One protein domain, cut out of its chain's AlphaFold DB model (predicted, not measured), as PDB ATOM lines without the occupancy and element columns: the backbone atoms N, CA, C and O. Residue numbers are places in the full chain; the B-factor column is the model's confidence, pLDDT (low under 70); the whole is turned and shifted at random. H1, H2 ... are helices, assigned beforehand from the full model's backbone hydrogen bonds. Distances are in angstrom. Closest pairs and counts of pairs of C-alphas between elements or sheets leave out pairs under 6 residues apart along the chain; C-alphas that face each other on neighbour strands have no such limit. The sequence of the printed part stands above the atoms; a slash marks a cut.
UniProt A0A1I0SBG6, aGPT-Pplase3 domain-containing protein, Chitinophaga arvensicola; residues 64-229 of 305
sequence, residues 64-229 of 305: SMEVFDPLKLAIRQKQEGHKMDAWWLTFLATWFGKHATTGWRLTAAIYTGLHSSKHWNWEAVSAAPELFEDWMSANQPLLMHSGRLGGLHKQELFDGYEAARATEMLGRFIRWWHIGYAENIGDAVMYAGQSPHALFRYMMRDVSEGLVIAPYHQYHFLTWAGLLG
ATOM      1  N   SER A  64      78.359 -16.180  23.662       70.94
ATOM      2  CA  SER A  64      76.938 -15.820  23.484       70.94
ATOM      3  C   SER A  64      76.470 -14.686  24.413       70.94
ATOM      4  O   SER A  64      76.732 -14.702  25.621       70.94
ATOM      5  N   MET A  65      75.787 -13.689  23.838       68.75
ATOM      6  CA  MET A  65      75.165 -12.568  24.562       68.75
ATOM      7  C   MET A  65      73.720 -12.889  24.980       68.75
ATOM      8  O   MET A  65      72.861 -12.015  24.949       68.75
ATOM      9  N   GLU A  66      73.429 -14.132  25.376       70.94
ATOM     10  CA  GLU A  66      72.123 -14.492  25.963       70.94
ATOM     11  C   GLU A  66      71.750 -13.598  27.156       70.94
ATOM     12  O   GLU A  66      70.576 -13.354  27.417       70.94
ATOM     13  N   VAL A  67      72.759 -13.063  27.850       84.38
ATOM     14  CA  VAL A  67      72.610 -12.035  28.878       84.38
ATOM     15  C   VAL A  67      73.415 -10.807  28.466       84.38
ATOM     16  O   VAL A  67      74.575 -10.928  28.064       84.38
ATOM     17  N   PHE A  68      72.808  -9.625  28.601       91.62
ATOM     18  CA  PHE A  68      73.462  -8.345  28.335       91.62
ATOM     19  C   PHE A  68      74.770  -8.212  29.129       91.62
ATOM     20  O   PHE A  68      74.793  -8.358  30.355       91.62
ATOM     21  N   ASP A  69      75.853  -7.891  28.422       95.44
ATOM     22  CA  ASP A  69      77.149  -7.547  28.998       95.44
ATOM     23  C   ASP A  69      77.727  -6.351  28.219       95.44
ATOM     24  O   ASP A  69      78.060  -6.500  27.037       95.44
ATOM     25  N   PRO A  70      77.835  -5.165  28.843       96.88
ATOM     26  CA  PRO A  70      78.229  -3.942  28.151       96.88
ATOM     27  C   PRO A  70      79.675  -3.995  27.642       96.88
ATOM     28  O   PRO A  70      79.975  -3.399  26.614       96.88
ATOM     29  N   LEU A  71      80.565  -4.751  28.294       96.88
ATOM     30  CA  LEU A  71      81.965  -4.874  27.879       96.88
ATOM     31  C   LEU A  71      82.099  -5.798  26.663       96.88
ATOM     32  O   LEU A  71      82.849  -5.505  25.732       96.88
ATOM     33  N   LYS A  72      81.323  -6.890  26.614       96.12
ATOM     34  CA  LYS A  72      81.222  -7.713  25.394       96.12
ATOM     35  C   LYS A  72      80.574  -6.942  24.247       96.12
ATOM     36  O   LYS A  72      81.020  -7.075  23.107       96.12
ATOM     37  N   LEU A  73      79.537  -6.151  24.532       95.56
ATOM     38  CA  LEU A  73      78.901  -5.305  23.524       95.56
ATOM     39  C   LEU A  73      79.879  -4.248  23.002       95.56
ATOM     40  O   LEU A  73      79.963  -4.068  21.794       95.56
ATOM     41  N   ALA A  74      80.704  -3.652  23.868       96.31
ATOM     42  CA  ALA A  74      81.770  -2.743  23.454       96.31
ATOM     43  C   ALA A  74      82.780  -3.415  22.507       96.31
ATOM     44  O   ALA A  74      83.171  -2.816  21.506       96.31
ATOM     45  N   ILE A  75      83.164  -4.678  22.759       95.31
ATOM     46  CA  ILE A  75      84.005  -5.442  21.819       95.31
ATOM     47  C   ILE A  75      83.311  -5.567  20.463       95.31
ATOM     48  O   ILE A  75      83.946  -5.285  19.449       95.31
ATOM     49  N   ARG A  76      82.029  -5.958  20.430       94.81
ATOM     50  CA  ARG A  76      81.268  -6.082  19.178       94.81
ATOM     51  C   ARG A  76      81.202  -4.752  18.425       94.81
ATOM     52  O   ARG A  76      81.614  -4.709  17.272       94.81
ATOM     53  N   GLN A  77      80.802  -3.674  19.100       94.25
ATOM     54  CA  GLN A  77      80.712  -2.339  18.504       94.25
ATOM     55  C   GLN A  77      82.053  -1.886  17.922       94.25
ATOM     56  O   GLN A  77      82.120  -1.367  16.812       94.25
ATOM     57  N   LYS A  78      83.161  -2.158  18.624       93.06
ATOM     58  CA  LYS A  78      84.507  -1.893  18.108       93.06
ATOM     59  C   LYS A  78      84.798  -2.673  16.818       93.06
ATOM     60  O   LYS A  78      85.363  -2.089  15.896       93.06
ATOM     61  N   GLN A  79      84.446  -3.962  16.754       91.75
ATOM     62  CA  GLN A  79      84.661  -4.799  15.560       91.75
ATOM     63  C   GLN A  79      83.800  -4.356  14.370       91.75
ATOM     64  O   GLN A  79      84.245  -4.438  13.230       91.75
ATOM     65  N   GLU A  80      82.606  -3.831  14.637       93.44
ATOM     66  CA  GLU A  80      81.682  -3.288  13.631       93.44
ATOM     67  C   GLU A  80      82.042  -1.850  13.200       93.44
ATOM     68  O   GLU A  80      81.422  -1.288  12.303       93.44
ATOM     69  N   GLY A  81      83.078  -1.246  13.795       90.69
ATOM     70  CA  GLY A  81      83.541   0.107  13.472       90.69
ATOM     71  C   GLY A  81      82.866   1.223  14.279       90.69
ATOM     72  O   GLY A  81      83.285   2.379  14.193       90.69
ATOM     73  N   HIS A  82      81.905   0.893  15.143       91.94
ATOM     74  CA  HIS A  82      81.211   1.801  16.061       91.94
ATOM     75  C   HIS A  82      82.067   2.132  17.299       91.94
ATOM     76  O   HIS A  82      81.692   1.896  18.449       91.94
ATOM     77  N   LYS A  83      83.259   2.699  17.072       89.88
ATOM     78  CA  LYS A  83      84.263   2.956  18.121       89.88
ATOM     79  C   LYS A  83      83.734   3.820  19.267       89.88
ATOM     80  O   LYS A  83      84.036   3.527  20.417       89.88
ATOM     81  N   MET A  84      82.966   4.869  18.969       91.06
ATOM     82  CA  MET A  84      82.477   5.784  20.009       91.06
ATOM     83  C   MET A  84      81.486   5.093  20.940       91.06
ATOM     84  O   MET A  84      81.533   5.283  22.151       91.06
ATOM     85  N   ASP A  85      80.653   4.217  20.383       94.06
ATOM     86  CA  ASP A  85      79.713   3.439  21.176       94.06
ATOM     87  C   ASP A  85      80.430   2.423  22.074       94.06
ATOM     88  O   ASP A  85      80.043   2.214  23.221       94.06
ATOM     89  N   ALA A  86      81.555   1.865  21.616       95.12
ATOM     90  CA  ALA A  86      82.394   1.012  22.453       95.12
ATOM     91  C   ALA A  86      82.980   1.758  23.670       95.12
ATOM     92  O   ALA A  86      83.006   1.212  24.776       95.12
ATOM     93  N   TRP A  87      83.413   3.010  23.497       94.19
ATOM     94  CA  TRP A  87      83.860   3.856  24.610       94.19
ATOM     95  C   TRP A  87      82.728   4.222  25.555       94.19
ATOM     96  O   TRP A  87      82.894   4.107  26.769       94.19
ATOM     97  N   TRP A  88      81.573   4.587  25.004       96.00
ATOM     98  CA  TRP A  88      80.376   4.881  25.776       96.00
ATOM     99  C   TRP A  88      79.947   3.695  26.646       96.00
ATOM    100  O   TRP A  88      79.800   3.830  27.859       96.00
ATOM    101  N   LEU A  89      79.855   2.499  26.063       97.50
ATOM    102  CA  LEU A  89      79.549   1.264  26.784       97.50
ATOM    103  C   LEU A  89      80.594   0.930  27.851       97.50
ATOM    104  O   LEU A  89      80.237   0.474  28.937       97.50
ATOM    105  N   THR A  90      81.873   1.178  27.568       96.94
ATOM    106  CA  THR A  90      82.956   0.992  28.543       96.94
ATOM    107  C   THR A  90      82.808   1.964  29.712       96.94
ATOM    108  O   THR A  90      82.908   1.562  30.874       96.94
ATOM    109  N   PHE A  91      82.497   3.231  29.434       95.81
ATOM    110  CA  PHE A  91      82.239   4.226  30.467       95.81
ATOM    111  C   PHE A  91      81.014   3.857  31.309       95.81
ATOM    112  O   PHE A  91      81.114   3.801  32.529       95.81
ATOM    113  N   LEU A  92      79.896   3.475  30.685       97.31
ATOM    114  CA  LEU A  92      78.708   2.985  31.388       97.31
ATOM    115  C   LEU A  92      79.007   1.758  32.264       97.31
ATOM    116  O   LEU A  92      78.575   1.693  33.416       97.31
ATOM    117  N   ALA A  93      79.754   0.784  31.737       96.88
ATOM    118  CA  ALA A  93      80.129  -0.422  32.468       96.88
ATOM    119  C   ALA A  93      80.983  -0.102  33.699       96.88
ATOM    120  O   ALA A  93      80.778  -0.685  34.763       96.88
ATOM    121  N   THR A  94      81.931   0.824  33.559       94.31
ATOM    122  CA  THR A  94      82.818   1.231  34.655       94.31
ATOM    123  C   THR A  94      82.128   2.136  35.659       94.31
ATOM    124  O   THR A  94      82.309   1.939  36.854       94.31
ATOM    125  N   TRP A  95      81.298   3.079  35.216       93.81
ATOM    126  CA  TRP A  95      80.564   3.943  36.126       93.81
ATOM    127  C   TRP A  95      79.557   3.135  36.928       93.81
ATOM    128  O   TRP A  95      79.655   3.109  38.141       93.81
ATOM    129  N   PHE A  96      78.621   2.426  36.294       95.62
ATOM    130  CA  PHE A  96      77.576   1.714  37.038       95.62
ATOM    131  C   PHE A  96      78.084   0.438  37.710       95.62
ATOM    132  O   PHE A  96      77.591   0.085  38.777       95.62
ATOM    133  N   GLY A  97      79.086  -0.227  37.130       94.00
ATOM    134  CA  GLY A  97      79.650  -1.468  37.648       94.00
ATOM    135  C   GLY A  97      78.699  -2.667  37.558       94.00
ATOM    136  O   GLY A  97      77.488  -2.546  37.377       94.00
ATOM    137  N   LYS A  98      79.260  -3.869  37.716       95.06
ATOM    138  CA  LYS A  98      78.483  -5.110  37.819       95.06
ATOM    139  C   LYS A  98      78.132  -5.377  39.278       95.06
ATOM    140  O   LYS A  98      79.031  -5.541  40.105       95.06
ATOM    141  N   HIS A  99      76.848  -5.469  39.595       95.50
ATOM    142  CA  HIS A  99      76.405  -5.855  40.933       95.50
ATOM    143  C   HIS A  99      76.371  -7.388  41.078       95.50
ATOM    144  O   HIS A  99      76.047  -8.103  40.128       95.50
ATOM    145  N   ALA A 100      76.661  -7.912  42.274       90.75
ATOM    146  CA  ALA A 100      76.754  -9.357  42.521       90.75
ATOM    147  C   ALA A 100      75.443 -10.112  42.215       90.75
ATOM    148  O   ALA A 100      75.469 -11.161  41.581       90.75
ATOM    149  N   THR A 101      74.302  -9.549  42.624       92.94
ATOM    150  CA  THR A 101      72.968 -10.155  42.443       92.94
ATOM    151  C   THR A 101      72.268  -9.747  41.143       92.94
ATOM    152  O   THR A 101      71.757 -10.596  40.425       92.94
ATOM    153  N   THR A 102      72.212  -8.449  40.824       94.94
ATOM    154  CA  THR A 102      71.489  -7.929  39.651       94.94
ATOM    155  C   THR A 102      72.351  -7.857  38.386       94.94
ATOM    156  O   THR A 102      71.842  -7.494  37.328       94.94
ATOM    157  N   GLY A 103      73.634  -8.229  38.451       95.44
ATOM    158  CA  GLY A 103      74.522  -8.263  37.293       95.44
ATOM    159  C   GLY A 103      74.631  -6.900  36.609       95.44
ATOM    160  O   GLY A 103      74.915  -5.897  37.258       95.44
ATOM    161  N   TRP A 104      74.396  -6.882  35.296       96.44
ATOM    162  CA  TRP A 104      74.431  -5.684  34.451       96.44
ATOM    163  C   TRP A 104      73.058  -5.035  34.240       96.44
ATOM    164  O   TRP A 104      72.923  -4.175  33.377       96.44
ATOM    165  N   ARG A 105      72.017  -5.434  34.987       96.44
ATOM    166  CA  ARG A 105      70.633  -5.009  34.711       96.44
ATOM    167  C   ARG A 105      70.421  -3.494  34.765       96.44
ATOM    168  O   ARG A 105      69.642  -2.989  33.968       96.44
ATOM    169  N   LEU A 106      71.111  -2.774  35.658       96.94
ATOM    170  CA  LEU A 106      71.029  -1.308  35.703       96.94
ATOM    171  C   LEU A 106      71.621  -0.691  34.428       96.94
ATOM    172  O   LEU A 106      70.950   0.071  33.744       96.94
ATOM    173  N   THR A 107      72.839  -1.090  34.056       97.31
ATOM    174  CA  THR A 107      73.481  -0.644  32.812       97.31
ATOM    175  C   THR A 107      72.669  -1.020  31.574       97.31
ATOM    176  O   THR A 107      72.541  -0.209  30.664       97.31
ATOM    177  N   ALA A 108      72.083  -2.221  31.547       96.44
ATOM    178  CA  ALA A 108      71.211  -2.675  30.471       96.44
ATOM    179  C   ALA A 108      69.971  -1.785  30.352       96.44
ATOM    180  O   ALA A 108      69.656  -1.318  29.262       96.44
ATOM    181  N   ALA A 109      69.296  -1.512  31.473       96.75
ATOM    182  CA  ALA A 109      68.127  -0.643  31.518       96.75
ATOM    183  C   ALA A 109      68.453   0.778  31.043       96.75
ATOM    184  O   ALA A 109      67.682   1.350  30.283       96.75
ATOM    185  N   ILE A 110      69.607   1.324  31.424       96.75
ATOM    186  CA  ILE A 110      70.042   2.644  30.960       96.75
ATOM    187  C   ILE A 110      70.343   2.606  29.463       96.75
ATOM    188  O   ILE A 110      69.730   3.343  28.709       96.75
ATOM    189  N   TYR A 111      71.215   1.712  28.999       97.19
ATOM    190  CA  TYR A 111      71.627   1.684  27.594       97.19
ATOM    191  C   TYR A 111      70.466   1.376  26.629       97.19
ATOM    192  O   TYR A 111      70.355   1.981  25.568       97.19
ATOM    193  N   THR A 112      69.563   0.467  27.001       95.19
ATOM    194  CA  THR A 112      68.413   0.080  26.158       95.19
ATOM    195  C   THR A 112      67.199   0.999  26.314       95.19
ATOM    196  O   THR A 112      66.154   0.737  25.721       95.19
ATOM    197  N   GLY A 113      67.290   2.042  27.146       95.00
ATOM    198  CA  GLY A 113      66.151   2.906  27.437       95.00
ATOM    199  C   GLY A 113      64.973   2.133  28.044       95.00
ATOM    200  O   GLY A 113      63.846   2.294  27.595       95.00
ATOM    201  N   LEU A 114      65.234   1.249  29.015       93.44
ATOM    202  CA  LEU A 114      64.269   0.324  29.630       93.44
ATOM    203  C   LEU A 114      63.618  -0.643  28.621       93.44
ATOM    204  O   LEU A 114      62.447  -0.989  28.760       93.44
ATOM    205  N   HIS A 115      64.395  -1.129  27.648       85.44
ATOM    206  CA  HIS A 115      63.928  -1.947  26.516       85.44
ATOM    207  C   HIS A 115      62.969  -1.203  25.572       85.44
ATOM    208  O   HIS A 115      62.082  -1.812  24.969       85.44
ATOM    209  N   SER A 116      63.126   0.117  25.441       84.06
ATOM    210  CA  SER A 116      62.391   0.880  24.431       84.06
ATOM    211  C   SER A 116      62.929   0.602  23.023       84.06
ATOM    212  O   SER A 116      63.995   0.016  22.842       84.06
ATOM    213  N   SER A 117      62.207   1.061  21.998       80.19
ATOM    214  CA  SER A 117      62.656   0.952  20.604       80.19
ATOM    215  C   SER A 117      63.890   1.806  20.280       80.19
ATOM    216  O   SER A 117      64.486   1.620  19.220       80.19
ATOM    217  N   LYS A 118      64.279   2.736  21.164       84.81
ATOM    218  CA  LYS A 118      65.460   3.589  21.004       84.81
ATOM    219  C   LYS A 118      66.459   3.323  22.124       84.81
ATOM    220  O   LYS A 118      66.153   3.473  23.302       84.81
ATOM    221  N   HIS A 119      67.674   2.951  21.743       94.06
ATOM    222  CA  HIS A 119      68.777   2.808  22.683       94.06
ATOM    223  C   HIS A 119      69.480   4.149  22.884       94.06
ATOM    224  O   HIS A 119      69.634   4.926  21.941       94.06
ATOM    225  N   TRP A 120      69.979   4.373  24.093       96.50
ATOM    226  CA  TRP A 120      70.888   5.468  24.410       96.50
ATOM    227  C   TRP A 120      72.317   5.076  24.013       96.50
ATOM    228  O   TRP A 120      73.192   4.928  24.864       96.50
ATOM    229  N   ASN A 121      72.524   4.838  22.714       95.31
ATOM    230  CA  ASN A 121      73.844   4.647  22.109       95.31
ATOM    231  C   ASN A 121      74.569   5.997  21.952       95.31
ATOM    232  O   ASN A 121      73.973   7.052  22.184       95.31
ATOM    233  N   TRP A 122      75.843   5.978  21.549       94.62
ATOM    234  CA  TRP A 122      76.628   7.211  21.412       94.62
ATOM    235  C   TRP A 122      75.971   8.243  20.486       94.62
ATOM    236  O   TRP A 122      75.905   9.418  20.833       94.62
ATOM    237  N   GLU A 123      75.465   7.817  19.327       92.88
ATOM    238  CA  GLU A 123      74.799   8.704  18.364       92.88
ATOM    239  C   GLU A 123      73.608   9.435  19.002       92.88
ATOM    240  O   GLU A 123      73.511  10.656  18.906       92.88
ATOM    241  N   ALA A 124      72.753   8.713  19.729       94.50
ATOM    242  CA  ALA A 124      71.589   9.288  20.393       94.50
ATOM    243  C   ALA A 124      71.973  10.265  21.515       94.50
ATOM    244  O   ALA A 124      71.448  11.378  21.565       94.50
ATOM    245  N   VAL A 125      72.890   9.868  22.407       95.00
ATOM    246  CA  VAL A 125      73.245  10.699  23.573       95.00
ATOM    247  C   VAL A 125      74.092  11.910  23.193       95.00
ATOM    248  O   VAL A 125      73.989  12.941  23.844       95.00
ATOM    249  N   SER A 126      74.904  11.816  22.137       92.69
ATOM    250  CA  SER A 126      75.720  12.940  21.663       92.69
ATOM    251  C   SER A 126      74.916  13.956  20.853       92.69
ATOM    252  O   SER A 126      75.165  15.152  20.975       92.69
ATOM    253  N   ALA A 127      73.920  13.507  20.081       92.69
ATOM    254  CA  ALA A 127      73.048  14.400  19.322       92.69
ATOM    255  C   ALA A 127      72.094  15.207  20.218       92.69
ATOM    256  O   ALA A 127      71.752  16.341  19.886       92.69
ATOM    257  N   ALA A 128      71.652  14.630  21.339       91.88
ATOM    258  CA  ALA A 128      70.740  15.292  22.267       91.88
ATOM    259  C   ALA A 128      71.026  14.920  23.738       91.88
ATOM    260  O   ALA A 128      70.241  14.183  24.343       91.88
ATOM    261  N   PRO A 129      72.113  15.449  24.336       92.94
ATOM    262  CA  PRO A 129      72.502  15.125  25.711       92.94
ATOM    263  C   PRO A 129      71.409  15.470  26.728       92.94
ATOM    264  O   PRO A 129      71.091  14.656  27.587       92.94
ATOM    265  N   GLU A 130      70.764  16.628  26.568       93.50
ATOM    266  CA  GLU A 130      69.692  17.097  27.459       93.50
ATOM    267  C   GLU A 130      68.495  16.128  27.482       93.50
ATOM    268  O   GLU A 130      67.951  15.836  28.541       93.50
ATOM    269  N   LEU A 131      68.130  15.531  26.335       94.56
ATOM    270  CA  LEU A 131      67.039  14.546  26.283       94.56
ATOM    271  C   LEU A 131      67.377  13.268  27.055       94.56
ATOM    272  O   LEU A 131      66.492  12.637  27.634       94.56
ATOM    273  N   PHE A 132      68.649  12.871  27.049       95.12
ATOM    274  CA  PHE A 132      69.116  11.748  27.848       95.12
ATOM    275  C   PHE A 132      69.118  12.090  29.347       95.12
ATOM    276  O   PHE A 132      68.688  11.267  30.159       95.12
ATOM    277  N   GLU A 133      69.545  13.301  29.717       94.56
ATOM    278  CA  GLU A 133      69.548  13.778  31.105       94.56
ATOM    279  C   GLU A 133      68.120  13.876  31.687       94.56
ATOM    280  O   GLU A 133      67.850  13.366  32.787       94.56
ATOM    281  N   ASP A 134      67.179  14.421  30.913       94.88
ATOM    282  CA  ASP A 134      65.752  14.470  31.247       94.88
ATOM    283  C   ASP A 134      65.164  13.064  31.392       94.88
ATOM    284  O   ASP A 134      64.451  12.764  32.358       94.88
ATOM    285  N   TRP A 135      65.496  12.160  30.462       96.12
ATOM    286  CA  TRP A 135      65.033  10.777  30.512       96.12
ATOM    287  C   TRP A 135      65.540  10.047  31.758       96.12
ATOM    288  O   TRP A 135      64.746   9.379  32.427       96.12
ATOM    289  N   MET A 136      66.825  10.184  32.099       95.50
ATOM    290  CA  MET A 136      67.414   9.585  33.303       95.50
ATOM    291  C   MET A 136      66.674  10.038  34.563       95.50
ATOM    292  O   MET A 136      66.333   9.213  35.416       95.50
ATOM    293  N   SER A 137      66.376  11.335  34.651       93.06
ATOM    294  CA  SER A 137      65.676  11.936  35.788       93.06
ATOM    295  C   SER A 137      64.225  11.454  35.884       93.06
ATOM    296  O   SER A 137      63.785  11.017  36.948       93.06
ATOM    297  N   ALA A 138      63.497  11.445  34.764       94.88
ATOM    298  CA  ALA A 138      62.104  10.997  34.711       94.88
ATOM    299  C   ALA A 138      61.938   9.490  34.988       94.88
ATOM    300  O   ALA A 138      60.910   9.064  35.516       94.88
ATOM    301  N   ASN A 139      62.943   8.676  34.651       95.94
ATOM    302  CA  ASN A 139      62.884   7.216  34.763       95.94
ATOM    303  C   ASN A 139      63.628   6.657  35.983       95.94
ATOM    304  O   ASN A 139      63.679   5.435  36.150       95.94
ATOM    305  N   GLN A 140      64.158   7.510  36.867       95.38
ATOM    306  CA  GLN A 140      64.909   7.085  38.051       95.38
ATOM    307  C   GLN A 140      64.189   6.004  38.879       95.38
ATOM    308  O   GLN A 140      64.836   4.997  39.192       95.38
ATOM    309  N   PRO A 141      62.875   6.103  39.182       96.19
ATOM    310  CA  PRO A 141      62.200   5.065  39.955       96.19
ATOM    311  C   PRO A 141      62.251   3.699  39.263       96.19
ATOM    312  O   PRO A 141      62.498   2.688  39.915       96.19
ATOM    313  N   LEU A 142      62.079   3.645  37.940       96.94
ATOM    314  CA  LEU A 142      62.132   2.398  37.168       96.94
ATOM    315  C   LEU A 142      63.558   1.836  37.085       96.94
ATOM    316  O   LEU A 142      63.758   0.622  37.191       96.94
ATOM    317  N   LEU A 143      64.561   2.707  36.953       96.19
ATOM    318  CA  LEU A 143      65.975   2.324  36.964       96.19
ATOM    319  C   LEU A 143      66.375   1.696  38.305       96.19
ATOM    320  O   LEU A 143      67.009   0.638  38.324       96.19
ATOM    321  N   MET A 144      65.916   2.276  39.416       95.06
ATOM    322  CA  MET A 144      66.138   1.745  40.764       95.06
ATOM    323  C   MET A 144      65.544   0.337  40.952       95.06
ATOM    324  O   MET A 144      66.140  -0.497  41.631       95.06
ATOM    325  N   HIS A 145      64.402   0.036  40.325       95.31
ATOM    326  CA  HIS A 145      63.808  -1.311  40.343       95.31
ATOM    327  C   HIS A 145      64.502  -2.286  39.378       95.31
ATOM    328  O   HIS A 145      64.440  -3.506  39.557       95.31
ATOM    329  N   SER A 146      65.172  -1.767  38.351       95.00
ATOM    330  CA  SER A 146      65.812  -2.582  37.319       95.00
ATOM    331  C   SER A 146      67.100  -3.232  37.810       95.00
ATOM    332  O   SER A 146      67.358  -4.393  37.477       95.00
ATOM    333  N   GLY A 147      67.900  -2.528  38.612       95.31
ATOM    334  CA  GLY A 147      69.190  -3.030  39.076       95.31
ATOM    335  C   GLY A 147      69.814  -2.198  40.191       95.31
ATOM    336  O   GLY A 147      69.171  -1.358  40.807       95.31
ATOM    337  N   ARG A 148      71.085  -2.486  40.476       96.38
ATOM    338  CA  ARG A 148      71.862  -1.862  41.552       96.38
ATOM    339  C   ARG A 148      73.229  -1.442  41.034       96.38
ATOM    340  O   ARG A 148      73.713  -2.030  40.066       96.38
ATOM    341  N   LEU A 149      73.831  -0.463  41.698       95.56
ATOM    342  CA  LEU A 149      75.208  -0.043  41.462       95.56
ATOM    343  C   LEU A 149      76.189  -1.141  41.894       95.56
ATOM    344  O   LEU A 149      75.968  -1.837  42.882       95.56
ATOM    345  N   GLY A 150      77.270  -1.309  41.139       92.38
ATOM    346  CA  GLY A 150      78.337  -2.265  41.414       92.38
ATOM    347  C   GLY A 150      79.354  -1.776  42.449       92.38
ATOM    348  O   GLY A 150      79.297  -0.656  42.948       92.38
ATOM    349  N   GLY A 151      80.347  -2.625  42.729       84.00
ATOM    350  CA  GLY A 151      81.283  -2.467  43.854       84.00
ATOM    351  C   GLY A 151      82.274  -1.295  43.794       84.00
ATOM    352  O   GLY A 151      83.136  -1.199  44.668       84.00
ATOM    353  N   LEU A 152      82.188  -0.424  42.784       84.44
ATOM    354  CA  LEU A 152      82.927   0.845  42.753       84.44
ATOM    355  C   LEU A 152      82.200   1.954  43.530       84.44
ATOM    356  O   LEU A 152      82.831   2.932  43.938       84.44
ATOM    357  N   HIS A 153      80.905   1.773  43.802       86.94
ATOM    358  CA  HIS A 153      80.109   2.683  44.619       86.94
ATOM    359  C   HIS A 153      80.033   2.216  46.065       86.94
ATOM    360  O   HIS A 153      80.025   1.026  46.369       86.94
ATOM    361  N   LYS A 154      79.955   3.186  46.980       84.12
ATOM    362  CA  LYS A 154      79.754   2.917  48.409       84.12
ATOM    363  C   LYS A 154      78.326   2.442  48.702       84.12
ATOM    364  O   LYS A 154      78.135   1.654  49.623       84.12
ATOM    365  N   GLN A 155      77.351   2.961  47.959       86.50
ATOM    366  CA  GLN A 155      75.942   2.588  48.044       86.50
ATOM    367  C   GLN A 155      75.565   1.768  46.813       86.50
ATOM    368  O   GLN A 155      75.964   2.094  45.700       86.50
ATOM    369  N   GLU A 156      74.787   0.708  47.019       92.62
ATOM    370  CA  GLU A 156      74.293  -0.139  45.925       92.62
ATOM    371  C   GLU A 156      72.962   0.365  45.352       92.62
ATOM    372  O   GLU A 156      72.582   0.009  44.235       92.62
ATOM    373  N   LEU A 157      72.220   1.156  46.129       93.75
ATOM    374  CA  LEU A 157      70.928   1.701  45.729       93.75
ATOM    375  C   LEU A 157      71.128   2.846  44.739       93.75
ATOM    376  O   LEU A 157      71.889   3.773  44.997       93.75
ATOM    377  N   PHE A 158      70.402   2.787  43.625       94.88
ATOM    378  CA  PHE A 158      70.350   3.867  42.647       94.88
ATOM    379  C   PHE A 158      69.215   4.837  42.998       94.88
ATOM    380  O   PHE A 158      68.219   4.924  42.283       94.88
ATOM    381  N   ASP A 159      69.322   5.475  44.165       93.25
ATOM    382  CA  ASP A 159      68.332   6.433  44.663       93.25
ATOM    383  C   ASP A 159      68.371   7.769  43.891       93.25
ATOM    384  O   ASP A 159      69.136   7.935  42.940       93.25
ATOM    385  N   GLY A 160      67.523   8.729  44.273       92.88
ATOM    386  CA  GLY A 160      67.468  10.031  43.603       92.88
ATOM    387  C   GLY A 160      68.786  10.815  43.666       92.88
ATOM    388  O   GLY A 160      69.104  11.543  42.727       92.88
ATOM    389  N   TYR A 161      69.577  10.640  44.729       93.12
ATOM    390  CA  TYR A 161      70.868  11.309  44.876       93.12
ATOM    391  C   TYR A 161      71.919  10.701  43.940       93.12
ATOM    392  O   TYR A 161      72.574  11.427  43.187       93.12
ATOM    393  N   GLU A 162      72.057   9.372  43.935       92.38
ATOM    394  CA  GLU A 162      72.988   8.685  43.032       92.38
ATOM    395  C   GLU A 162      72.572   8.837  41.564       92.38
ATOM    396  O   GLU A 162      73.437   8.953  40.695       92.38
ATOM    397  N   ALA A 163      71.270   8.908  41.276       93.50
ATOM    398  CA  ALA A 163      70.772   9.183  39.935       93.50
ATOM    399  C   ALA A 163      71.136  10.589  39.458       93.50
ATOM    400  O   ALA A 163      71.688  10.710  38.371       93.50
ATOM    401  N   ALA A 164      70.924  11.627  40.271       93.31
ATOM    402  CA  ALA A 164      71.330  12.990  39.921       93.31
ATOM    403  C   ALA A 164      72.844  13.082  39.668       93.31
ATOM    404  O   ALA A 164      73.277  13.631  38.654       93.31
ATOM    405  N   ARG A 165      73.653  12.462  40.539       91.88
ATOM    406  CA  ARG A 165      75.114  12.397  40.376       91.88
ATOM    407  C   ARG A 165      75.523  11.634  39.113       91.88
ATOM    408  O   ARG A 165      76.484  12.020  38.450       91.88
ATOM    409  N   ALA A 166      74.832  10.542  38.786       92.50
ATOM    410  CA  ALA A 166      75.082   9.793  37.563       92.50
ATOM    411  C   ALA A 166      74.696  10.608  36.324       92.50
ATOM    412  O   ALA A 166      75.516  10.706  35.422       92.50
ATOM    413  N   THR A 167      73.516  11.231  36.297       93.94
ATOM    414  CA  THR A 167      73.062  12.094  35.197       93.94
ATOM    415  C   THR A 167      74.062  13.209  34.919       93.94
ATOM    416  O   THR A 167      74.552  13.318  33.797       93.94
ATOM    417  N   GLU A 168      74.452  13.958  35.956       92.12
ATOM    418  CA  GLU A 168      75.465  15.008  35.837       92.12
ATOM    419  C   GLU A 168      76.764  14.450  35.242       92.12
ATOM    420  O   GLU A 168      77.364  15.053  34.350       92.12
ATOM    421  N   MET A 169      77.192  13.274  35.710       91.94
ATOM    422  CA  MET A 169      78.439  12.686  35.252       91.94
ATOM    423  C   MET A 169      78.406  12.177  33.820       91.94
ATOM    424  O   MET A 169      79.344  12.417  33.059       91.94
ATOM    425  N   LEU A 170      77.333  11.508  33.424       93.62
ATOM    426  CA  LEU A 170      77.169  11.082  32.044       93.62
ATOM    427  C   LEU A 170      77.086  12.300  31.112       93.62
ATOM    428  O   LEU A 170      77.743  12.297  30.077       93.62
ATOM    429  N   GLY A 171      76.387  13.365  31.513       91.94
ATOM    430  CA  GLY A 171      76.351  14.632  30.780       91.94
ATOM    431  C   GLY A 171      77.738  15.252  30.596       91.94
ATOM    432  O   GLY A 171      78.114  15.641  29.487       91.94
ATOM    433  N   ARG A 172      78.555  15.290  31.662       90.00
ATOM    434  CA  ARG A 172      79.957  15.737  31.567       90.00
ATOM    435  C   ARG A 172      80.772  14.855  30.633       90.00
ATOM    436  O   ARG A 172      81.513  15.397  29.822       90.00
ATOM    437  N   PHE A 173      80.612  13.534  30.710       91.12
ATOM    438  CA  PHE A 173      81.282  12.606  29.800       91.12
ATOM    439  C   PHE A 173      80.921  12.873  28.346       91.12
ATOM    440  O   PHE A 173      81.818  13.009  27.520       91.12
ATOM    441  N   ILE A 174      79.629  13.003  28.046       90.69
ATOM    442  CA  ILE A 174      79.150  13.280  26.695       90.69
ATOM    443  C   ILE A 174      79.761  14.587  26.186       90.69
ATOM    444  O   ILE A 174      80.356  14.588  25.116       90.69
ATOM    445  N   ARG A 175      79.703  15.674  26.966       86.12
ATOM    446  CA  ARG A 175      80.269  16.978  26.572       86.12
ATOM    447  C   ARG A 175      81.787  16.945  26.395       86.12
ATOM    448  O   ARG A 175      82.285  17.461  25.400       86.12
ATOM    449  N   TRP A 176      82.508  16.332  27.332       83.69
ATOM    450  CA  TRP A 176      83.966  16.189  27.275       83.69
ATOM    451  C   TRP A 176      84.404  15.372  26.055       83.69
ATOM    452  O   TRP A 176      85.315  15.771  25.338       83.69
ATOM    453  N   TRP A 177      83.717  14.266  25.772       80.31
ATOM    454  CA  TRP A 177      84.068  13.364  24.676       80.31
ATOM    455  C   TRP A 177      83.579  13.842  23.299       80.31
ATOM    456  O   TRP A 177      84.157  13.480  22.275       80.31
ATOM    457  N   HIS A 178      82.530  14.673  23.256       70.81
ATOM    458  CA  HIS A 178      81.981  15.270  22.032       70.81
ATOM    459  C   HIS A 178      82.913  16.324  21.403       70.81
ATOM    460  O   HIS A 178      82.786  16.627  20.216       70.81
ATOM    461  N   ILE A 179      83.891  16.852  22.148       51.38
ATOM    462  CA  ILE A 179      84.900  17.778  21.621       51.38
ATOM    463  C   ILE A 179      86.108  16.970  21.112       51.38
ATOM    464  O   ILE A 179      86.947  16.535  21.893       51.38
ATOM    465  N   GLY A 180      86.188  16.761  19.790       53.81
ATOM    466  CA  GLY A 180      87.452  16.498  19.079       53.81
ATOM    467  C   GLY A 180      88.162  15.168  19.369       53.81
ATOM    468  O   GLY A 180      89.355  15.138  19.644       53.81
ATOM    469  N   TYR A 181      87.479  14.027  19.277       56.94
ATOM    470  CA  TYR A 181      88.074  12.738  19.668       56.94
ATOM    471  C   TYR A 181      89.289  12.265  18.827       56.94
ATOM    472  O   TYR A 181      90.174  11.578  19.344       56.94
ATOM    473  N   ALA A 182      89.372  12.629  17.540       48.62
ATOM    474  CA  ALA A 182      90.563  12.336  16.730       48.62
ATOM    475  C   ALA A 182      91.796  13.133  17.200       48.62
ATOM    476  O   ALA A 182      92.922  12.653  17.072       48.62
ATOM    477  N   GLU A 183      91.565  14.308  17.784       53.38
ATOM    478  CA  GLU A 183      92.590  15.219  18.293       53.38
ATOM    479  C   GLU A 183      93.020  14.786  19.706       53.38
ATOM    480  O   GLU A 183      94.207  14.607  19.943       53.38
ATOM    481  N   ASN A 184      92.089  14.414  20.595       61.97
ATOM    482  CA  ASN A 184      92.410  14.073  21.994       61.97
ATOM    483  C   ASN A 184      93.329  12.846  22.168       61.97
ATOM    484  O   ASN A 184      94.213  12.854  23.025       61.97
ATOM    485  N   ILE A 185      93.161  11.781  21.370       63.97
ATOM    486  CA  ILE A 185      94.091  10.628  21.405       63.97
ATOM    487  C   ILE A 185      95.294  10.846  20.485       63.97
ATOM    488  O   ILE A 185      96.391  10.390  20.813       63.97
ATOM    489  N   GLY A 186      95.117  11.541  19.356       58.91
ATOM    490  CA  GLY A 186      96.216  11.892  18.455       58.91
ATOM    491  C   GLY A 186      97.285  12.717  19.173       58.91
ATOM    492  O   GLY A 186      98.457  12.341  19.166       58.91
ATOM    493  N   ASP A 187      96.865  13.753  19.893       62.59
ATOM    494  CA  ASP A 187      97.728  14.595  20.715       62.59
ATOM    495  C   ASP A 187      98.347  13.793  21.857       62.59
ATOM    496  O   ASP A 187      99.551  13.870  22.084       62.59
ATOM    497  N   ALA A 188      97.571  12.935  22.523       66.81
ATOM    498  CA  ALA A 188      98.096  12.061  23.568       66.81
ATOM    499  C   ALA A 188      99.235  11.156  23.056       66.81
ATOM    500  O   ALA A 188     100.259  11.015  23.727       66.81
ATOM    501  N   VAL A 189      99.099  10.586  21.853       66.06
ATOM    502  CA  VAL A 189     100.146   9.778  21.200       66.06
ATOM    503  C   VAL A 189     101.340  10.643  20.782       66.06
ATOM    504  O   VAL A 189     102.485  10.222  20.960       66.06
ATOM    505  N   MET A 190     101.102  11.858  20.282       64.81
ATOM    506  CA  MET A 190     102.165  12.810  19.935       64.81
ATOM    507  C   MET A 190     102.964  13.274  21.164       64.81
ATOM    508  O   MET A 190     104.183  13.415  21.078       64.81
ATOM    509  N   TYR A 191     102.311  13.461  22.316       64.94
ATOM    510  CA  TYR A 191     102.936  13.907  23.566       64.94
ATOM    511  C   TYR A 191     103.593  12.774  24.369       64.94
ATOM    512  O   TYR A 191     104.673  12.968  24.927       64.94
ATOM    513  N   ALA A 192     102.954  11.607  24.474       68.31
ATOM    514  CA  ALA A 192     103.425  10.495  25.308       68.31
ATOM    515  C   ALA A 192     104.311   9.486  24.552       68.31
ATOM    516  O   ALA A 192     104.937   8.617  25.171       68.31
ATOM    517  N   GLY A 193     104.369   9.586  23.222       68.44
ATOM    518  CA  GLY A 193     105.024   8.609  22.359       68.44
ATOM    519  C   GLY A 193     104.278   7.269  22.316       68.44
ATOM    520  O   GLY A 193     103.100   7.167  22.646       68.44
ATOM    521  N   GLN A 194     104.978   6.203  21.916       75.31
ATOM    522  CA  GLN A 194     104.394   4.860  21.755       75.31
ATOM    523  C   GLN A 194     104.396   4.011  23.042       75.31
ATOM    524  O   GLN A 194     104.193   2.802  22.967       75.31
ATOM    525  N   SER A 195     104.658   4.596  24.218       88.38
ATOM    526  CA  SER A 195     104.652   3.848  25.483       88.38
ATOM    527  C   SER A 195     103.228   3.743  26.045       88.38
ATOM    528  O   SER A 195     102.674   4.770  26.449       88.38
ATOM    529  N   PRO A 196     102.646   2.531  26.170       90.62
ATOM    530  CA  PRO A 196     101.293   2.360  26.707       90.62
ATOM    531  C   PRO A 196     101.130   2.893  28.133       90.62
ATOM    532  O   PRO A 196     100.064   3.384  28.496       90.62
ATOM    533  N   HIS A 197     102.199   2.829  28.933       92.44
ATOM    534  CA  HIS A 197     102.238   3.361  30.294       92.44
ATOM    535  C   HIS A 197     102.268   4.891  30.321       92.44
ATOM    536  O   HIS A 197     101.542   5.515  31.095       92.44
ATOM    537  N   ALA A 198     103.082   5.518  29.463       90.81
ATOM    538  CA  ALA A 198     103.118   6.977  29.369       90.81
ATOM    539  C   ALA A 198     101.777   7.528  28.863       90.81
ATOM    540  O   ALA A 198     101.274   8.515  29.404       90.81
ATOM    541  N   LEU A 199     101.175   6.850  27.882       90.12
ATOM    542  CA  LEU A 199      99.876   7.221  27.335       90.12
ATOM    543  C   LEU A 199      98.758   7.055  28.374       90.12
ATOM    544  O   LEU A 199      97.944   7.959  28.535       90.12
ATOM    545  N   PHE A 200      98.758   5.970  29.153       93.12
ATOM    546  CA  PHE A 200      97.810   5.802  30.259       93.12
ATOM    547  C   PHE A 200      97.925   6.929  31.290       93.12
ATOM    548  O   PHE A 200      96.914   7.510  31.684       93.12
ATOM    549  N   ARG A 201      99.151   7.283  31.698       92.50
ATOM    550  CA  ARG A 201      99.388   8.388  32.638       92.50
ATOM    551  C   ARG A 201      98.873   9.718  32.093       92.50
ATOM    552  O   ARG A 201      98.273  10.487  32.844       92.50
ATOM    553  N   TYR A 202      99.112   9.989  30.810       89.31
ATOM    554  CA  TYR A 202      98.589  11.177  30.139       89.31
ATOM    555  C   TYR A 202      97.057  11.191  30.178       89.31
ATOM    556  O   TYR A 202      96.469  12.163  30.645       89.31
ATOM    557  N   MET A 203      96.417  10.093  29.768       88.81
ATOM    558  CA  MET A 203      94.957   9.988  29.738       88.81
ATOM    559  C   MET A 203      94.338  10.084  31.136       88.81
ATOM    560  O   MET A 203      93.278  10.677  31.287       88.81
ATOM    561  N   MET A 204      94.997   9.570  32.177       91.12
ATOM    562  CA  MET A 204      94.554   9.762  33.564       91.12
ATOM    563  C   MET A 204      94.485  11.248  33.936       91.12
ATOM    564  O   MET A 204      93.530  11.670  34.584       91.12
ATOM    565  N   ARG A 205      95.474  12.053  33.525       88.44
ATOM    566  CA  ARG A 205      95.456  13.505  33.754       88.44
ATOM    567  C   ARG A 205      94.328  14.169  32.963       88.44
ATOM    568  O   ARG A 205      93.550  14.910  33.551       88.44
ATOM    569  N   ASP A 206      94.226  13.855  31.677       85.38
ATOM    570  CA  ASP A 206      93.225  14.417  30.764       85.38
ATOM    571  C   ASP A 206      91.783  14.143  31.237       85.38
ATOM    572  O   ASP A 206      90.975  15.058  31.396       85.38
ATOM    573  N   VAL A 207      91.489  12.894  31.621       87.12
ATOM    574  CA  VAL A 207      90.199  12.508  32.221       87.12
ATOM    575  C   VAL A 207      89.951  13.266  33.531       87.12
ATOM    576  O   VAL A 207      88.814  13.651  33.823       87.12
ATOM    577  N   SER A 208      90.990  13.477  34.345       87.12
ATOM    578  CA  SER A 208      90.869  14.205  35.609       87.12
ATOM    579  C   SER A 208      90.533  15.679  35.413       87.12
ATOM    580  O   SER A 208      89.777  16.222  36.219       87.12
ATOM    581  N   GLU A 209      91.072  16.305  34.371       84.44
ATOM    582  CA  GLU A 209      90.796  17.696  34.003       84.44
ATOM    583  C   GLU A 209      89.396  17.837  33.388       84.44
ATOM    584  O   GLU A 209      88.667  18.763  33.741       84.44
ATOM    585  N   GLY A 210      88.980  16.885  32.544       80.81
ATOM    586  CA  GLY A 210      87.702  16.942  31.826       80.81
ATOM    587  C   GLY A 210      86.469  16.486  32.613       80.81
ATOM    588  O   GLY A 210      85.415  17.118  32.540       80.81
ATOM    589  N   LEU A 211      86.567  15.390  33.375       81.88
ATOM    590  CA  LEU A 211      85.413  14.791  34.067       81.88
ATOM    591  C   LEU A 211      85.354  15.130  35.555       81.88
ATOM    592  O   LEU A 211      84.266  15.173  36.129       81.88
ATOM    593  N   VAL A 212      86.500  15.387  36.192       80.44
ATOM    594  CA  VAL A 212      86.595  15.644  37.642       80.44
ATOM    595  C   VAL A 212      85.910  14.530  38.462       80.44
ATOM    596  O   VAL A 212      85.116  14.775  39.369       80.44
ATOM    597  N   ILE A 213      86.199  13.266  38.132       82.56
ATOM    598  CA  ILE A 213      85.736  12.087  38.891       82.56
ATOM    599  C   ILE A 213      86.831  11.550  39.808       82.56
ATOM    600  O   ILE A 213      88.011  11.831  39.617       82.56
ATOM    601  N   ALA A 214      86.463  10.731  40.797       83.38
ATOM    602  CA  ALA A 214      87.447  10.112  41.681       83.38
ATOM    603  C   ALA A 214      88.493   9.312  40.868       83.38
ATOM    604  O   ALA A 214      88.085   8.513  40.020       83.38
ATOM    605  N   PRO A 215      89.807   9.429  41.165       86.81
ATOM    606  CA  PRO A 215      90.879   8.781  40.394       86.81
ATOM    607  C   PRO A 215      90.688   7.277  40.182       86.81
ATOM    608  O   PRO A 215      91.091   6.723  39.170       86.81
ATOM    609  N   TYR A 216      90.021   6.617  41.127       87.00
ATOM    610  CA  TYR A 216      89.704   5.199  41.038       87.00
ATOM    611  C   TYR A 216      88.767   4.864  39.863       87.00
ATOM    612  O   TYR A 216      89.008   3.892  39.158       87.00
ATOM    613  N   HIS A 217      87.745   5.684  39.596       89.12
ATOM    614  CA  HIS A 217      86.850   5.474  38.450       89.12
ATOM    615  C   HIS A 217      87.578   5.722  37.123       89.12
ATOM    616  O   HIS A 217      87.393   4.959  36.182       89.12
ATOM    617  N   GLN A 218      88.451   6.738  37.074       91.44
ATOM    618  CA  GLN A 218      89.287   7.036  35.903       91.44
ATOM    619  C   GLN A 218      90.194   5.850  35.566       91.44
ATOM    620  O   GLN A 218      90.219   5.376  34.432       91.44
ATOM    621  N   TYR A 219      90.883   5.328  36.585       94.12
ATOM    622  CA  TYR A 219      91.770   4.184  36.454       94.12
ATOM    623  C   TYR A 219      91.022   2.952  35.933       94.12
ATOM    624  O   TYR A 219      91.493   2.310  34.994       94.12
ATOM    625  N   HIS A 220      89.843   2.637  36.484       94.25
ATOM    626  CA  HIS A 220      89.043   1.493  36.028       94.25
ATOM    627  C   HIS A 220      88.549   1.688  34.590       94.25
ATOM    628  O   HIS A 220      88.672   0.769  33.781       94.25
ATOM    629  N   PHE A 221      88.064   2.883  34.244       94.88
ATOM    630  CA  PHE A 221      87.650   3.231  32.882       94.88
ATOM    631  C   PHE A 221      88.775   3.028  31.859       94.88
ATOM    632  O   PHE A 221      88.598   2.297  30.883       94.88
ATOM    633  N   LEU A 222      89.951   3.606  32.108       95.00
ATOM    634  CA  LEU A 222      91.093   3.499  31.199       95.00
ATOM    635  C   LEU A 222      91.690   2.088  31.167       95.00
ATOM    636  O   LEU A 222      92.131   1.627  30.115       95.00
ATOM    637  N   THR A 223      91.666   1.364  32.288       96.56
ATOM    638  CA  THR A 223      92.105  -0.040  32.329       96.56
ATOM    639  C   THR A 223      91.224  -0.900  31.432       96.56
ATOM    640  O   THR A 223      91.741  -1.671  30.623       96.56
ATOM    641  N   TRP A 224      89.900  -0.732  31.515       97.06
ATOM    642  CA  TRP A 224      88.978  -1.421  30.617       97.06
ATOM    643  C   TRP A 224      89.173  -1.003  29.163       97.06
ATOM    644  O   TRP A 224      89.215  -1.870  28.298       97.06
ATOM    645  N   ALA A 225      89.381   0.282  28.879       95.38
ATOM    646  CA  ALA A 225      89.674   0.727  27.520       95.38
ATOM    647  C   ALA A 225      90.929   0.058  26.928       95.38
ATOM    648  O   ALA A 225      90.909  -0.361  25.767       95.38
ATOM    649  N   GLY A 226      91.986  -0.115  27.728       94.88
ATOM    650  CA  GLY A 226      93.176  -0.874  27.340       94.88
ATOM    651  C   GLY A 226      92.887  -2.363  27.122       94.88
ATOM    652  O   GLY A 226      93.214  -2.908  26.068       94.88
ATOM    653  N   LEU A 227      92.216  -3.026  28.074       95.75
ATOM    654  CA  LEU A 227      91.870  -4.456  27.986       95.75
ATOM    655  C   LEU A 227      90.989  -4.775  26.772       95.75
ATOM    656  O   LEU A 227      91.156  -5.813  26.132       95.75
ATOM    657  N   LEU A 228      90.059  -3.877  26.448       95.12
ATOM    658  CA  LEU A 228      89.166  -3.996  25.299       95.12
ATOM    659  C   LEU A 228      89.825  -3.552  23.986       95.12
ATOM    660  O   LEU A 228      89.204  -3.653  22.924       95.12
ATOM    661  N   GLY A 229      91.078  -3.091  24.023       91.94
ATOM    662  CA  GLY A 229      91.829  -2.634  22.856       91.94
ATOM    663  C   GLY A 229      91.179  -1.439  22.159       91.94
ATOM    664  O   GLY A 229      91.163  -1.400  20.929       91.94
TER     665      GLY A 229
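Overview. This is residues 64 to 229 of the 305 residues of the protein "aGPT-Pplase3 domain-containing protein" of Chitinophaga arvensicola (UniProt A0A1I0SBG6). Helices packed mostly crosswise surround H2, which lies in the middle, with H1 folded back beside it and H10 crossing it; the long H7 runs past H2, with H5 side by side along it. H3 and H6 lie toward one end of the longest axis, and H8 and H9 make a V at the other. The printed part has 166 residues with ten named helices, H1 to H10 in chain order, and no named strand; the class is all helix. It is compact, with a radius of gyration of the C-alphas of 15.5 A, and spans 46 by 32 by 31 A.

Along the chain. H7, the longest helix, takes residues 160 to 178 and measures 26.5 A, from C-alpha 160 at (67.468, 10.031, 43.603) to C-alpha 178 at (81.981, 15.270, 22.032). Before it come H1, residues 70 to 79; H2, residues 83 to 96, 20.1 A; H3, residues 105 to 111; H4, residues 122 to 127; H5, residues 129 to 138; and H6, residues 140 to 146. After it come H8, residues 181 to 192, 16.5 A; H9, residues 196 to 211, 21.5 A; and H10, residues 215 to 227, 18.2 A, ending at C-alpha 227 (91.870, -4.456, 27.986).

Arrangement. H7 touches H5 at a shallow tilt of 11 degrees, opposite ways, the closest C-alphas being those of Glu 133 and Thr 167, 5.7 A apart. H7 and H2 are near each other. H2 is the hub, touching H1, H3, H4 and H10. H1 and H2 form a helical hairpin at 10 degrees, with C-alphas 74 and 86 closest at 3.9 A. H2 and H3 form another, at a tilt of 37 degrees, only just steep, with C-alphas 96 and 107 closest at 6.3 A. H10 touches H2 at a steep tilt of 42 degrees, C-alphas 94 and 221 being closest at 5.5 A. H4 is about perpendicular to H2, at 86 degrees, and touches its residues 84 to 88 alone, with C-alphas 85 and 122 closest at 4.9 A. H6 touches H3, C-alphas 106 and 146 being closest at 5.6 A. H9 touches H8, with C-alphas 192 and 199 closest at 5.2 A. Every O i to N i+4 pair is within hydrogen-bond range in H1 to H7, H9 and H10; in H8, 7 of 8 are.

Size, cuts and confidence. The two C-alphas farthest apart, those of Pro 141 and Gly 193, are 46.4 A apart. The printed part has no cut. The link from H6 to H7, residues 147 to 159, is long. The mean pLDDT of the printed part is 88.9; residue 65 and residues 179 to 193 are under 70.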